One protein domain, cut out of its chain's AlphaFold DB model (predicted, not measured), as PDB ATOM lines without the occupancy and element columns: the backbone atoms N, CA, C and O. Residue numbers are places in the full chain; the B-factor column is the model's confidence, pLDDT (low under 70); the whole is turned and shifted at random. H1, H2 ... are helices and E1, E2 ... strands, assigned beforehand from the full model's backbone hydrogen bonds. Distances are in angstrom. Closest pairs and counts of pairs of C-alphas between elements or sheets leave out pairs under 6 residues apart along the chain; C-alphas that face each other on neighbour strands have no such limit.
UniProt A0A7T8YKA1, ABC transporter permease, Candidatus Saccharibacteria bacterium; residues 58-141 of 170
ATOM      1  N   PHE A  58     184.174 148.780  70.647       76.94
ATOM      2  CA  PHE A  58     184.862 148.237  71.813       76.94
ATOM      3  C   PHE A  58     184.732 149.206  72.978       76.94
ATOM      4  O   PHE A  58     184.969 150.407  72.830       76.94
ATOM      5  N   THR A  59     184.391 148.685  74.148       90.12
ATOM      6  CA  THR A  59     184.488 149.444  75.394       90.12
ATOM      7  C   THR A  59     185.840 149.168  76.034       90.12
ATOM      8  O   THR A  59     186.255 148.017  76.184       90.12
ATOM      9  N   ILE A  60     186.575 150.234  76.345       92.88
ATOM     10  CA  ILE A  60     187.929 150.132  76.885       92.88
ATOM     11  C   ILE A  60     188.051 151.049  78.091       92.88
ATOM     12  O   ILE A  60     187.706 152.232  78.033       92.88
ATOM     13  N   GLU A  61     188.610 150.501  79.163       96.94
ATOM     14  CA  GLU A  61     189.030 151.258  80.332       96.94
ATOM     15  C   GLU A  61     190.555 151.250  80.477       96.94
ATOM     16  O   GLU A  61     191.244 150.347  80.000       96.94
ATOM     17  N   MET A  62     191.115 152.250  81.152       97.12
ATOM     18  CA  MET A  62     192.543 152.274  81.454       97.12
ATOM     19  C   MET A  62     192.859 152.926  82.794       97.12
ATOM     20  O   MET A  62     192.193 153.871  83.208       97.12
ATOM     21  N   THR A  63     193.955 152.493  83.410       98.00
ATOM     22  CA  THR A  63     194.646 153.256  84.453       98.00
ATOM     23  C   THR A  63     196.027 153.626  83.937       98.00
ATOM     24  O   THR A  63     196.812 152.745  83.581       98.00
ATOM     25  N   ASP A  64     196.346 154.919  83.950       97.00
ATOM     26  CA  ASP A  64     197.678 155.412  83.611       97.00
ATOM     27  C   ASP A  64     198.422 155.913  84.854       97.00
ATOM     28  O   ASP A  64     198.148 156.998  85.370       97.00
ATOM     29  N   ARG A  65     199.372 155.109  85.342       97.12
ATOM     30  CA  ARG A  65     200.345 155.517  86.366       97.12
ATOM     31  C   ARG A  65     201.640 156.045  85.749       97.12
ATOM     32  O   ARG A  65     202.334 156.817  86.404       97.12
ATOM     33  N   SER A  66     201.933 155.683  84.499       95.62
ATOM     34  CA  SER A  66     203.105 156.157  83.751       95.62
ATOM     35  C   SER A  66     203.057 157.662  83.471       95.62
ATOM     36  O   SER A  66     204.100 158.305  83.375       95.62
ATOM     37  N   LYS A  67     201.845 158.228  83.353       95.00
ATOM     38  CA  LYS A  67     201.581 159.602  82.890       95.00
ATOM     39  C   LYS A  67     202.094 159.865  81.470       95.00
ATOM     40  O   LYS A  67     202.296 161.017  81.088       95.00
ATOM     41  N   LEU A  68     202.329 158.805  80.700       94.94
ATOM     42  CA  LEU A  68     202.772 158.881  79.312       94.94
ATOM     43  C   LEU A  68     201.593 158.934  78.342       94.94
ATOM     44  O   LEU A  68     201.800 159.258  77.175       94.94
ATOM     45  N   ILE A  69     200.372 158.615  78.791       95.50
ATOM     46  CA  ILE A  69     199.193 158.627  77.930       95.50
ATOM     47  C   ILE A  69     198.684 160.057  77.761       95.50
ATOM     48  O   ILE A  69     198.453 160.782  78.726       95.50
ATOM     49  N   ASN A  70     198.470 160.460  76.509       92.31
ATOM     50  CA  ASN A  70     197.905 161.755  76.174       92.31
ATOM     51  C   ASN A  70     196.374 161.690  76.357       92.31
ATOM     52  O   ASN A  70     195.713 160.945  75.622       92.31
ATOM     53  N   PRO A  71     195.783 162.487  77.268       91.31
ATOM     54  CA  PRO A  71     194.348 162.421  77.562       91.31
ATOM     55  C   PRO A  71     193.454 162.708  76.352       91.31
ATOM     56  O   PRO A  71     192.361 162.154  76.244       91.31
ATOM     57  N   THR A  72     193.917 163.548  75.422       88.44
ATOM     58  CA  THR A  72     193.170 163.909  74.206       88.44
ATOM     59  C   THR A  72     193.073 162.723  73.253       88.44
ATOM     60  O   THR A  72     192.014 162.469  72.687       88.44
ATOM     61  N   ILE A  73     194.163 161.960  73.112       87.06
ATOM     62  CA  ILE A  73     194.209 160.770  72.255       87.06
ATOM     63  C   ILE A  73     193.349 159.658  72.856       87.06
ATOM     64  O   ILE A  73     192.531 159.076  72.151       87.06
ATOM     65  N   ALA A  74     193.476 159.409  74.163       88.50
ATOM     66  CA  ALA A  74     192.643 158.427  74.857       88.50
ATOM     67  C   ALA A  74     191.144 158.753  74.729       88.50
ATOM     68  O   ALA A  74     190.345 157.881  74.393       88.50
ATOM     69  N   SER A  75     190.775 160.026  74.915       86.12
ATOM     70  CA  SER A  75     189.388 160.489  74.780       86.12
ATOM     71  C   SER A  75     188.872 160.367  73.343       86.12
ATOM     72  O   SER A  75     187.740 159.942  73.139       86.12
ATOM     73  N   GLY A  76     189.705 160.679  72.341       81.94
ATOM     74  CA  GLY A  76     189.362 160.507  70.923       81.94
ATOM     75  C   GLY A  76     189.107 159.049  70.523       81.94
ATOM     76  O   GLY A  76     188.354 158.796  69.588       81.94
ATOM     77  N   LEU A  77     189.684 158.098  71.263       82.69
ATOM     78  CA  LEU A  77     189.451 156.659  71.112       82.69
ATOM     79  C   LEU A  77     188.348 156.121  72.042       82.69
ATOM     80  O   LEU A  77     188.172 154.910  72.134       82.69
ATOM     81  N   ASN A  78     187.604 156.997  72.730       85.56
ATOM     82  CA  ASN A  78     186.572 156.646  73.715       85.56
ATOM     83  C   ASN A  78     187.076 155.738  74.856       85.56
ATOM     84  O   ASN A  78     186.315 154.946  75.414       85.56
ATOM     85  N   ILE A  79     188.355 155.857  75.221       89.94
ATOM     86  CA  ILE A  79     188.951 155.087  76.315       89.94
ATOM     87  C   ILE A  79     188.653 155.796  77.633       89.94
ATOM     88  O   ILE A  79     189.065 156.936  77.859       89.94
ATOM     89  N   LYS A  80     187.949 155.108  78.530       93.75
ATOM     90  CA  LYS A  80     187.570 155.641  79.838       93.75
ATOM     91  C   LYS A  80     188.699 155.448  80.849       93.75
ATOM     92  O   LYS A  80     189.231 154.355  81.007       93.75
ATOM     93  N   GLN A  81     189.035 156.496  81.591       94.56
ATOM     94  CA  GLN A  81     190.032 156.399  82.653       94.56
ATOM     95  C   GLN A  81     189.397 155.946  83.976       94.56
ATOM     96  O   GLN A  81     188.385 156.495  84.415       94.56
ATOM     97  N   VAL A  82     190.024 154.967  84.622       96.06
ATOM     98  CA  VAL A  82     189.731 154.499  85.980       96.06
ATOM     99  C   VAL A  82     190.982 154.655  86.851       96.06
ATOM    100  O   VAL A  82     192.096 154.817  86.354       96.06
ATOM    101  N   THR A  83     190.804 154.709  88.170       92.12
ATOM    102  CA  THR A  83     191.894 154.980  89.128       92.12
ATOM    103  C   THR A  83     192.400 153.727  89.841       92.12
ATOM    104  O   THR A  83     193.551 153.697  90.299       92.12
ATOM    105  N   ASP A  84     191.549 152.703  89.932       93.94
ATOM    106  CA  ASP A  84     191.813 151.433  90.600       93.94
ATOM    107  C   ASP A  84     191.984 150.310  89.569       93.94
ATOM    108  O   ASP A  84     191.124 150.071  88.718       93.94
ATOM    109  N   LYS A  85     193.105 149.590  89.681       96.69
ATOM    110  CA  LYS A  85     193.416 148.437  88.839       96.69
ATOM    111  C   LYS A  85     192.439 147.283  89.041       96.69
ATOM    112  O   LYS A  85     192.049 146.649  88.065       96.69
ATOM    113  N   ASN A  86     192.050 147.010  90.282       97.19
ATOM    114  CA  ASN A  86     191.135 145.919  90.591       97.19
ATOM    115  C   ASN A  86     189.753 146.189  89.999       97.19
ATOM    116  O   ASN A  86     189.149 145.270  89.457       97.19
ATOM    117  N   GLN A  87     189.300 147.448  90.017       97.06
ATOM    118  CA  GLN A  87     188.039 147.845  89.392       97.06
ATOM    119  C   GLN A  87     188.025 147.508  87.895       97.06
ATOM    120  O   GLN A  87     187.112 146.825  87.442       97.06
ATOM    121  N   GLY A  88     189.065 147.899  87.152       96.88
ATOM    122  CA  GLY A  88     189.149 147.612  85.716       96.88
ATOM    123  C   GLY A  88     189.207 146.113  85.394       96.88
ATOM    124  O   GLY A  88     188.561 145.648  84.456       96.88
ATOM    125  N   ILE A  89     189.924 145.321  86.200       98.06
ATOM    126  CA  ILE A  89     189.969 143.856  86.041       98.06
ATOM    127  C   ILE A  89     188.589 143.235  86.289       98.06
ATOM    128  O   ILE A  89     188.157 142.364  85.529       98.06
ATOM    129  N   GLU A  90     187.896 143.657  87.347       97.88
ATOM    130  CA  GLU A  90     186.552 143.168  87.660       97.88
ATOM    131  C   GLU A  90     185.527 143.603  86.608       97.88
ATOM    132  O   GLU A  90     184.639 142.822  86.271       97.88
ATOM    133  N   ASP A  91     185.670 144.787  86.014       97.62
ATOM    134  CA  ASP A  91     184.784 145.243  84.944       97.62
ATOM    135  C   ASP A  91     184.961 144.433  83.649       97.62
ATOM    136  O   ASP A  91     183.959 144.129  82.993       97.62
ATOM    137  N   VAL A  92     186.184 143.990  83.323       97.06
ATOM    138  CA  VAL A  92     186.417 143.021  82.231       97.06
ATOM    139  C   VAL A  92     185.797 141.665  82.566       97.06
ATOM    140  O   VAL A  92     185.062 141.104  81.755       97.06
ATOM    141  N   LYS A  93     186.044 141.136  83.773       97.12
ATOM    142  CA  LYS A  93     185.483 139.845  84.218       97.12
ATOM    143  C   LYS A  93     183.954 139.840  84.210       97.12
ATOM    144  O   LYS A  93     183.347 138.837  83.845       97.12
ATOM    145  N   ALA A  94     183.341 140.955  84.597       96.44
ATOM    146  CA  ALA A  94     181.896 141.148  84.603       96.44
ATOM    147  C   ALA A  94     181.317 141.484  83.215       96.44
ATOM    148  O   ALA A  94     180.099 141.597  83.083       96.44
ATOM    149  N   GLY A  95     182.159 141.669  82.190       94.38
ATOM    150  CA  GLY A  95     181.736 142.005  80.830       94.38
ATOM    151  C   GLY A  95     181.154 143.413  80.675       94.38
ATOM    152  O   GLY A  95     180.407 143.658  79.730       94.38
ATOM    153  N   LYS A  96     181.459 144.334  81.597       95.00
ATOM    154  CA  LYS A  96     181.057 145.751  81.510       95.00
ATOM    155  C   LYS A  96     181.925 146.538  80.532       95.00
ATOM    156  O   LYS A  96     181.452 147.506  79.943       95.00
ATOM    157  N   THR A  97     183.182 146.126  80.393       94.69
ATOM    158  CA  THR A  97     184.128 146.639  79.404       94.69
ATOM    159  C   THR A  97     184.750 145.465  78.649       94.69
ATOM    160  O   THR A  97     184.951 144.397  79.231       94.69
ATOM    161  N   ASP A  98     185.045 145.626  77.360       93.38
ATOM    162  CA  ASP A  98     185.687 144.576  76.564       93.38
ATOM    163  C   ASP A  98     187.170 144.429  76.910       93.38
ATOM    164  O   ASP A  98     187.721 143.330  76.813       93.38
ATOM    165  N   ALA A  99     187.821 145.522  77.317       95.38
ATOM    166  CA  ALA A  99     189.214 145.511  77.739       95.38
ATOM    167  C   ALA A  99     189.533 146.540  78.828       95.38
ATOM    168  O   ALA A  99     188.854 147.559  78.988       95.38
ATOM    169  N   TYR A 100     190.614 146.262  79.551       97.94
ATOM    170  CA  TYR A 100     191.221 147.133  80.537       97.94
ATOM    171  C   TYR A 100     192.750 147.132  80.389       97.94
ATOM    172  O   TYR A 100     193.380 146.071  80.346       97.94
ATOM    173  N   PHE A 101     193.354 148.323  80.331       97.62
ATOM    174  CA  PHE A 101     194.805 148.501  80.220       97.62
ATOM    175  C   PHE A 101     195.389 149.139  81.479       97.62
ATOM    176  O   PHE A 101     194.924 150.182  81.941       97.62
ATOM    177  N   TYR A 102     196.454 148.549  82.011       98.31
ATOM    178  CA  TYR A 102     197.195 149.104  83.136       98.31
ATOM    179  C   TYR A 102     198.603 149.507  82.698       98.31
ATOM    180  O   TYR A 102     199.439 148.651  82.402       98.31
ATOM    181  N   TYR A 103     198.868 150.816  82.692       97.81
ATOM    182  CA  TYR A 103     200.192 151.379  82.433       97.81
ATOM    183  C   TYR A 103     200.888 151.683  83.773       97.81
ATOM    184  O   TYR A 103     200.486 152.634  84.451       97.81
ATOM    185  N   PRO A 104     201.894 150.892  84.199       97.38
ATOM    186  CA  PRO A 104     202.614 151.111  85.458       97.38
ATOM    187  C   PRO A 104     203.506 152.363  85.409       97.38
ATOM    188  O   PRO A 104     203.779 152.895  84.342       97.38
ATOM    189  N   GLU A 105     204.012 152.825  86.559       96.62
ATOM    190  CA  GLU A 105     204.884 154.016  86.630       96.62
ATOM    191  C   GLU A 105     206.192 153.862  85.830       96.62
ATOM    192  O   GLU A 105     206.619 154.806  85.174       96.62
ATOM    193  N   ASN A 106     206.808 152.673  85.851       94.31
ATOM    194  CA  ASN A 106     208.099 152.396  85.206       94.31
ATOM    195  C   ASN A 106     207.936 151.354  84.094       94.31
ATOM    196  O   ASN A 106     208.253 150.178  84.286       94.31
ATOM    197  N   ILE A 107     207.410 151.767  82.940       93.62
ATOM    198  CA  ILE A 107     207.112 150.857  81.819       93.62
ATOM    199  C   ILE A 107     208.355 150.197  81.188       93.62
ATOM    200  O   ILE A 107     208.232 149.218  80.461       93.62
ATOM    201  N   ASP A 108     209.553 150.714  81.469       93.00
ATOM    202  CA  ASP A 108     210.847 150.154  81.061       93.00
ATOM    203  C   ASP A 108     211.264 148.934  81.904       93.00
ATOM    204  O   ASP A 108     212.091 148.131  81.476       93.00
ATOM    205  N   LYS A 109     210.684 148.786  83.101       95.62
ATOM    206  CA  LYS A 109     210.995 147.711  84.063       95.62
ATOM    207  C   LYS A 109     209.800 146.824  84.363       95.62
ATOM    208  O   LYS A 109     209.962 145.655  84.701       95.62
ATOM    209  N   THR A 110     208.604 147.394  84.307       96.44
ATOM    210  CA  THR A 110     207.347 146.724  84.611       96.44
ATOM    211  C   THR A 110     206.496 146.707  83.349       96.44
ATOM    212  O   THR A 110     206.220 147.773  82.801       96.44
ATOM    213  N   PRO A 111     206.079 145.527  82.865       96.31
ATOM    214  CA  PRO A 111     205.316 145.438  81.631       96.31
ATOM    215  C   PRO A 111     203.952 146.120  81.771       96.31
ATOM    216  O   PRO A 111     203.340 146.106  82.841       96.31
ATOM    217  N   VAL A 112     203.465 146.681  80.665       97.19
ATOM    218  CA  VAL A 112     202.058 147.076  80.530       97.19
ATOM    219  C   VAL A 112     201.201 145.818  80.611       97.19
ATOM    220  O   VAL A 112     201.513 144.807  79.982       97.19
ATOM    221  N   GLU A 113     200.120 145.878  81.382       97.75
ATOM    222  CA  GLU A 113     199.218 144.742  81.547       97.75
ATOM    223  C   GLU A 113     197.931 144.980  80.763       97.75
ATOM    224  O   GLU A 113     197.306 146.039  80.865       97.75
ATOM    225  N   VAL A 114     197.532 143.975  79.988       96.75
ATOM    226  CA  VAL A 114     196.363 144.029  79.115       96.75
ATOM    227  C   VAL A 114     195.402 142.928  79.525       96.75
ATOM    228  O   VAL A 114     195.736 141.746  79.492       96.75
ATOM    229  N   TYR A 115     194.196 143.334  79.900       96.88
ATOM    230  CA  TYR A 115     193.099 142.451  80.260       96.88
ATOM    231  C   TYR A 115     192.016 142.610  79.206       96.88
ATOM    232  O   TYR A 115     191.604 143.728  78.910       96.88
ATOM    233  N   GLY A 116     191.559 141.511  78.624       94.75
ATOM    234  CA  GLY A 116     190.561 141.545  77.568       94.75
ATOM    235  C   GLY A 116     189.589 140.391  77.696       94.75
ATOM    236  O   GLY A 116     189.944 139.310  78.169       94.75
ATOM    237  N   LYS A 117     188.359 140.623  77.250       93.00
ATOM    238  CA  LYS A 117     187.366 139.581  77.034       93.00
ATOM    239  C   LYS A 117     187.869 138.618  75.963       93.00
ATOM    240  O   LYS A 117     188.213 139.056  74.862       93.00
ATOM    241  N   ASP A 118     187.853 137.325  76.269       91.75
ATOM    242  CA  ASP A 118     188.179 136.280  75.300       91.75
ATOM    243  C   ASP A 118     187.180 136.299  74.134       91.75
ATOM    244  O   ASP A 118     185.962 136.272  74.335       91.75
ATOM    245  N   VAL A 119     187.707 136.393  72.916       83.25
ATOM    246  CA  VAL A 119     186.924 136.390  71.676       83.25
ATOM    247  C   VAL A 119     187.364 135.263  70.760       83.25
ATOM    248  O   VAL A 119     186.513 134.528  70.264       83.25
ATOM    249  N   SER A 120     188.670 135.098  70.546       79.75
ATOM    250  CA  SER A 120     189.227 133.923  69.874       79.75
ATOM    251  C   SER A 120     190.740 133.838  70.089       79.75
ATOM    252  O   SER A 120     191.408 134.850  70.318       79.75
ATOM    253  N   LEU A 121     191.313 132.641  69.916       73.19
ATOM    254  CA  LEU A 121     192.767 132.425  69.982       73.19
ATOM    255  C   LEU A 121     193.566 133.324  69.024       73.19
ATOM    256  O   LEU A 121     194.740 133.582  69.276       73.19
ATOM    257  N   PHE A 122     192.947 133.789  67.937       73.31
ATOM    258  CA  PHE A 122     193.607 134.577  66.896       73.31
ATOM    259  C   PHE A 122     193.301 136.075  66.993       73.31
ATOM    260  O   PHE A 122     194.105 136.882  66.535       73.31
ATOM    261  N   ASP A 123     192.191 136.458  67.629       75.75
ATOM    262  CA  ASP A 123     191.752 137.855  67.712       75.75
ATOM    263  C   ASP A 123     192.115 138.529  69.035       75.75
ATOM    264  O   ASP A 123     192.164 139.756  69.096       75.75
ATOM    265  N   ASN A 124     192.417 137.774  70.098       79.94
ATOM    266  CA  ASN A 124     192.717 138.353  71.415       79.94
ATOM    267  C   ASN A 124     193.935 139.302  71.405       79.94
ATOM    268  O   ASN A 124     193.999 140.226  72.215       79.94
ATOM    269  N   GLY A 125     194.859 139.144  70.449       84.25
ATOM    270  CA  GLY A 125     196.008 140.043  70.266       84.25
ATOM    271  C   GLY A 125     195.634 141.486  69.899       84.25
ATOM    272  O   GLY A 125     196.450 142.395  70.050       84.25
ATOM    273  N   ARG A 126     194.388 141.741  69.472       84.31
ATOM    274  CA  ARG A 126     193.915 143.095  69.144       84.31
ATOM    275  C   ARG A 126     193.989 144.058  70.330       84.31
ATOM    276  O   ARG A 126     194.295 145.229  70.130       84.31
ATOM    277  N   TYR A 127     193.751 143.580  71.554       89.62
ATOM    278  CA  TYR A 127     193.755 144.429  72.748       89.62
ATOM    279  C   TYR A 127     195.161 144.942  73.069       89.62
ATOM    280  O   TYR A 127     195.337 146.126  73.352       89.62
ATOM    281  N   GLU A 128     196.173 144.076  72.956       90.19
ATOM    282  CA  GLU A 128     197.577 144.473  73.096       90.19
ATOM    283  C   GLU A 128     197.977 145.462  71.996       90.19
ATOM    284  O   GLU A 128     198.613 146.479  72.278       90.19
ATOM    285  N   GLY A 129     197.534 145.213  70.758       87.31
ATOM    286  CA  GLY A 129     197.724 146.132  69.637       87.31
ATOM    287  C   GLY A 129     197.196 147.538  69.934       87.31
ATOM    288  O   GLY A 129     197.921 148.514  69.734       87.31
ATOM    289  N   VAL A 130     195.979 147.650  70.480       88.31
ATOM    290  CA  VAL A 130     195.402 148.941  70.891       88.31
ATOM    291  C   VAL A 130     196.224 149.600  71.999       88.31
ATOM    292  O   VAL A 130     196.559 150.778  71.875       88.31
ATOM    293  N   ALA A 131     196.579 148.869  73.060       93.06
ATOM    294  CA  ALA A 131     197.346 149.428  74.174       93.06
ATOM    295  C   ALA A 131     198.717 149.964  73.718       93.06
ATOM    296  O   ALA A 131     199.115 151.087  74.041       93.06
ATOM    297  N   LYS A 132     199.421 149.191  72.882       92.94
ATOM    298  CA  LYS A 132     200.702 149.586  72.286       92.94
ATOM    299  C   LYS A 132     200.561 150.825  71.403       92.94
ATOM    300  O   LYS A 132     201.400 151.725  71.473       92.94
ATOM    301  N   ASN A 133     199.518 150.877  70.578       87.69
ATOM    302  CA  ASN A 133     199.273 152.003  69.685       87.69
ATOM    303  C   ASN A 133     198.945 153.277  70.479       87.69
ATOM    304  O   ASN A 133     199.589 154.301  70.261       87.69
ATOM    305  N   LEU A 134     198.064 153.193  71.483       90.44
ATOM    306  CA  LEU A 134     197.740 154.313  72.370       90.44
ATOM    307  C   LEU A 134     198.996 154.901  73.026       90.44
ATOM    308  O   LEU A 134     199.195 156.119  72.999       90.44
ATOM    309  N   LEU A 135     199.857 154.046  73.587       93.62
ATOM    310  CA  LEU A 135     201.113 154.468  74.204       93.62
ATOM    311  C   LEU A 135     202.061 155.100  73.176       93.62
ATOM    312  O   LEU A 135     202.638 156.153  73.437       93.62
ATOM    313  N   SER A 136     202.189 154.499  71.989       90.50
ATOM    314  CA  SER A 136     203.042 155.019  70.917       90.50
ATOM    315  C   SER A 136     202.560 156.374  70.398       90.50
ATOM    316  O   SER A 136     203.363 157.295  70.271       90.50
ATOM    317  N   MET A 137     201.263 156.532  70.123       85.31
ATOM    318  CA  MET A 137     200.671 157.806  69.707       85.31
ATOM    319  C   MET A 137     200.872 158.878  70.775       85.31
ATOM    320  O   MET A 137     201.271 159.997  70.456       85.31
ATOM    321  N   SER A 138     200.650 158.524  72.041       90.88
ATOM    322  CA  SER A 138     200.806 159.442  73.167       90.88
ATOM    323  C   SER A 138     202.248 159.902  73.353       90.88
ATOM    324  O   SER A 138     202.492 161.103  73.442       90.88
ATOM    325  N   ALA A 139     203.209 158.976  73.320       91.06
ATOM    326  CA  ALA A 139     204.630 159.297  73.405       91.06
ATOM    327  C   ALA A 139     205.116 160.090  72.181       91.06
ATOM    328  O   ALA A 139     205.886 161.030  72.318       91.06
ATOM    329  N   ASN A 140     204.644 159.765  70.975       86.00
ATOM    330  CA  ASN A 140     204.989 160.535  69.779       86.00
ATOM    331  C   ASN A 140     204.423 161.961  69.818       86.00
ATOM    332  O   ASN A 140     205.038 162.860  69.258       86.00
ATOM    333  N   ALA A 141     203.275 162.178  70.464       86.12
ATOM    334  CA  ALA A 141     202.656 163.497  70.561       86.12
ATOM    335  C   ALA A 141     203.419 164.469  71.479       86.12
ATOM    336  O   ALA A 141     203.196 165.674  71.391       86.12
TER     337      ALA A 141
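What this domain is: This is residues 58 to 141 of the 170 residues of the protein "ABC transporter permease" of Candidatus Saccharibacteria bacterium (UniProt A0A7T8YKA1). A small twisted sheet of four strands makes the core, with the long helix H3 slanting over one face and the helix H2 over the other. The short helix H1 sits over the edge strand E2, on the same face as H3. The printed part has 84 residues, with three named helices and four named strands in the order E1 H1 E2 H2 E3 E4 H3. The mixed sheet runs E2 E1 E3 E4, and the class is mixed, helices and strands. The whole is compact, with a radius of gyration of the C-alphas of 12.0 A, and rounded, spanning 31 by 28 by 26 A.

How they stand to each other: Start at E1, residues 60 to 64, an inner strand. On one side its parallel neighbour is E2, residues 79 to 81, where N 62 and O 80 are 2.8 A apart, within hydrogen-bond range. On the other side its parallel neighbour is E3, residues 99 to 103, with N 63 and O 101 at 2.9 A. E3 forms a hairpin with the antiparallel edge strand E4, residues 113 to 116, where N 100 and O 115 are 2.8 A apart. H1, residues 71 to 76, is on the sheet at a height of 8.0 A, only just over E2 with 3 of its 6 C-alphas. E1, H1 and E2 form a strand-helix-strand unit, two parallel neighbour strands with a helix between, its crossover right-handed. H2, residues 85 to 93, is on the opposite face at a height of 8.1 A and runs along the strands; its Gly 88 and Tyr 100 of E3 have C-alphas 5.6 A apart. E2, H2 and E3 form a split unit, with E1 between its strands, also right-handed. H3, residues 125 to 141, is on the same face as H1 and runs slantwise to the strands, at 43 degrees to E3 on the local plane. The helices thus placed make three layers, helices on both faces of a sheet. H3 touches H1 with residues 134 to 138 alone, closest at the C-alphas of Ile 73 and Ser 138, 6.8 A. In H1, H2 and H3 every O i to N i+4 pair is within hydrogen-bond range.

Where its parts are: Find C-alpha 60 at (187.929, 150.132, 76.885); from there E1 runs 13.0 A to Asp 64. E3 covers 13.3 A and H2 12.6 A. H3 runs 24.4 A from C-alpha 125 at (196.008, 140.043, 70.266) to C-alpha 141 at (202.656, 163.497, 70.561).

The domain as a whole: The two C-alphas farthest apart are those of Ala 94 and Asn 140, 33.6 A. The printed part has no cut and no long link. Its mean pLDDT is 91.9, and no printed residue is under 70.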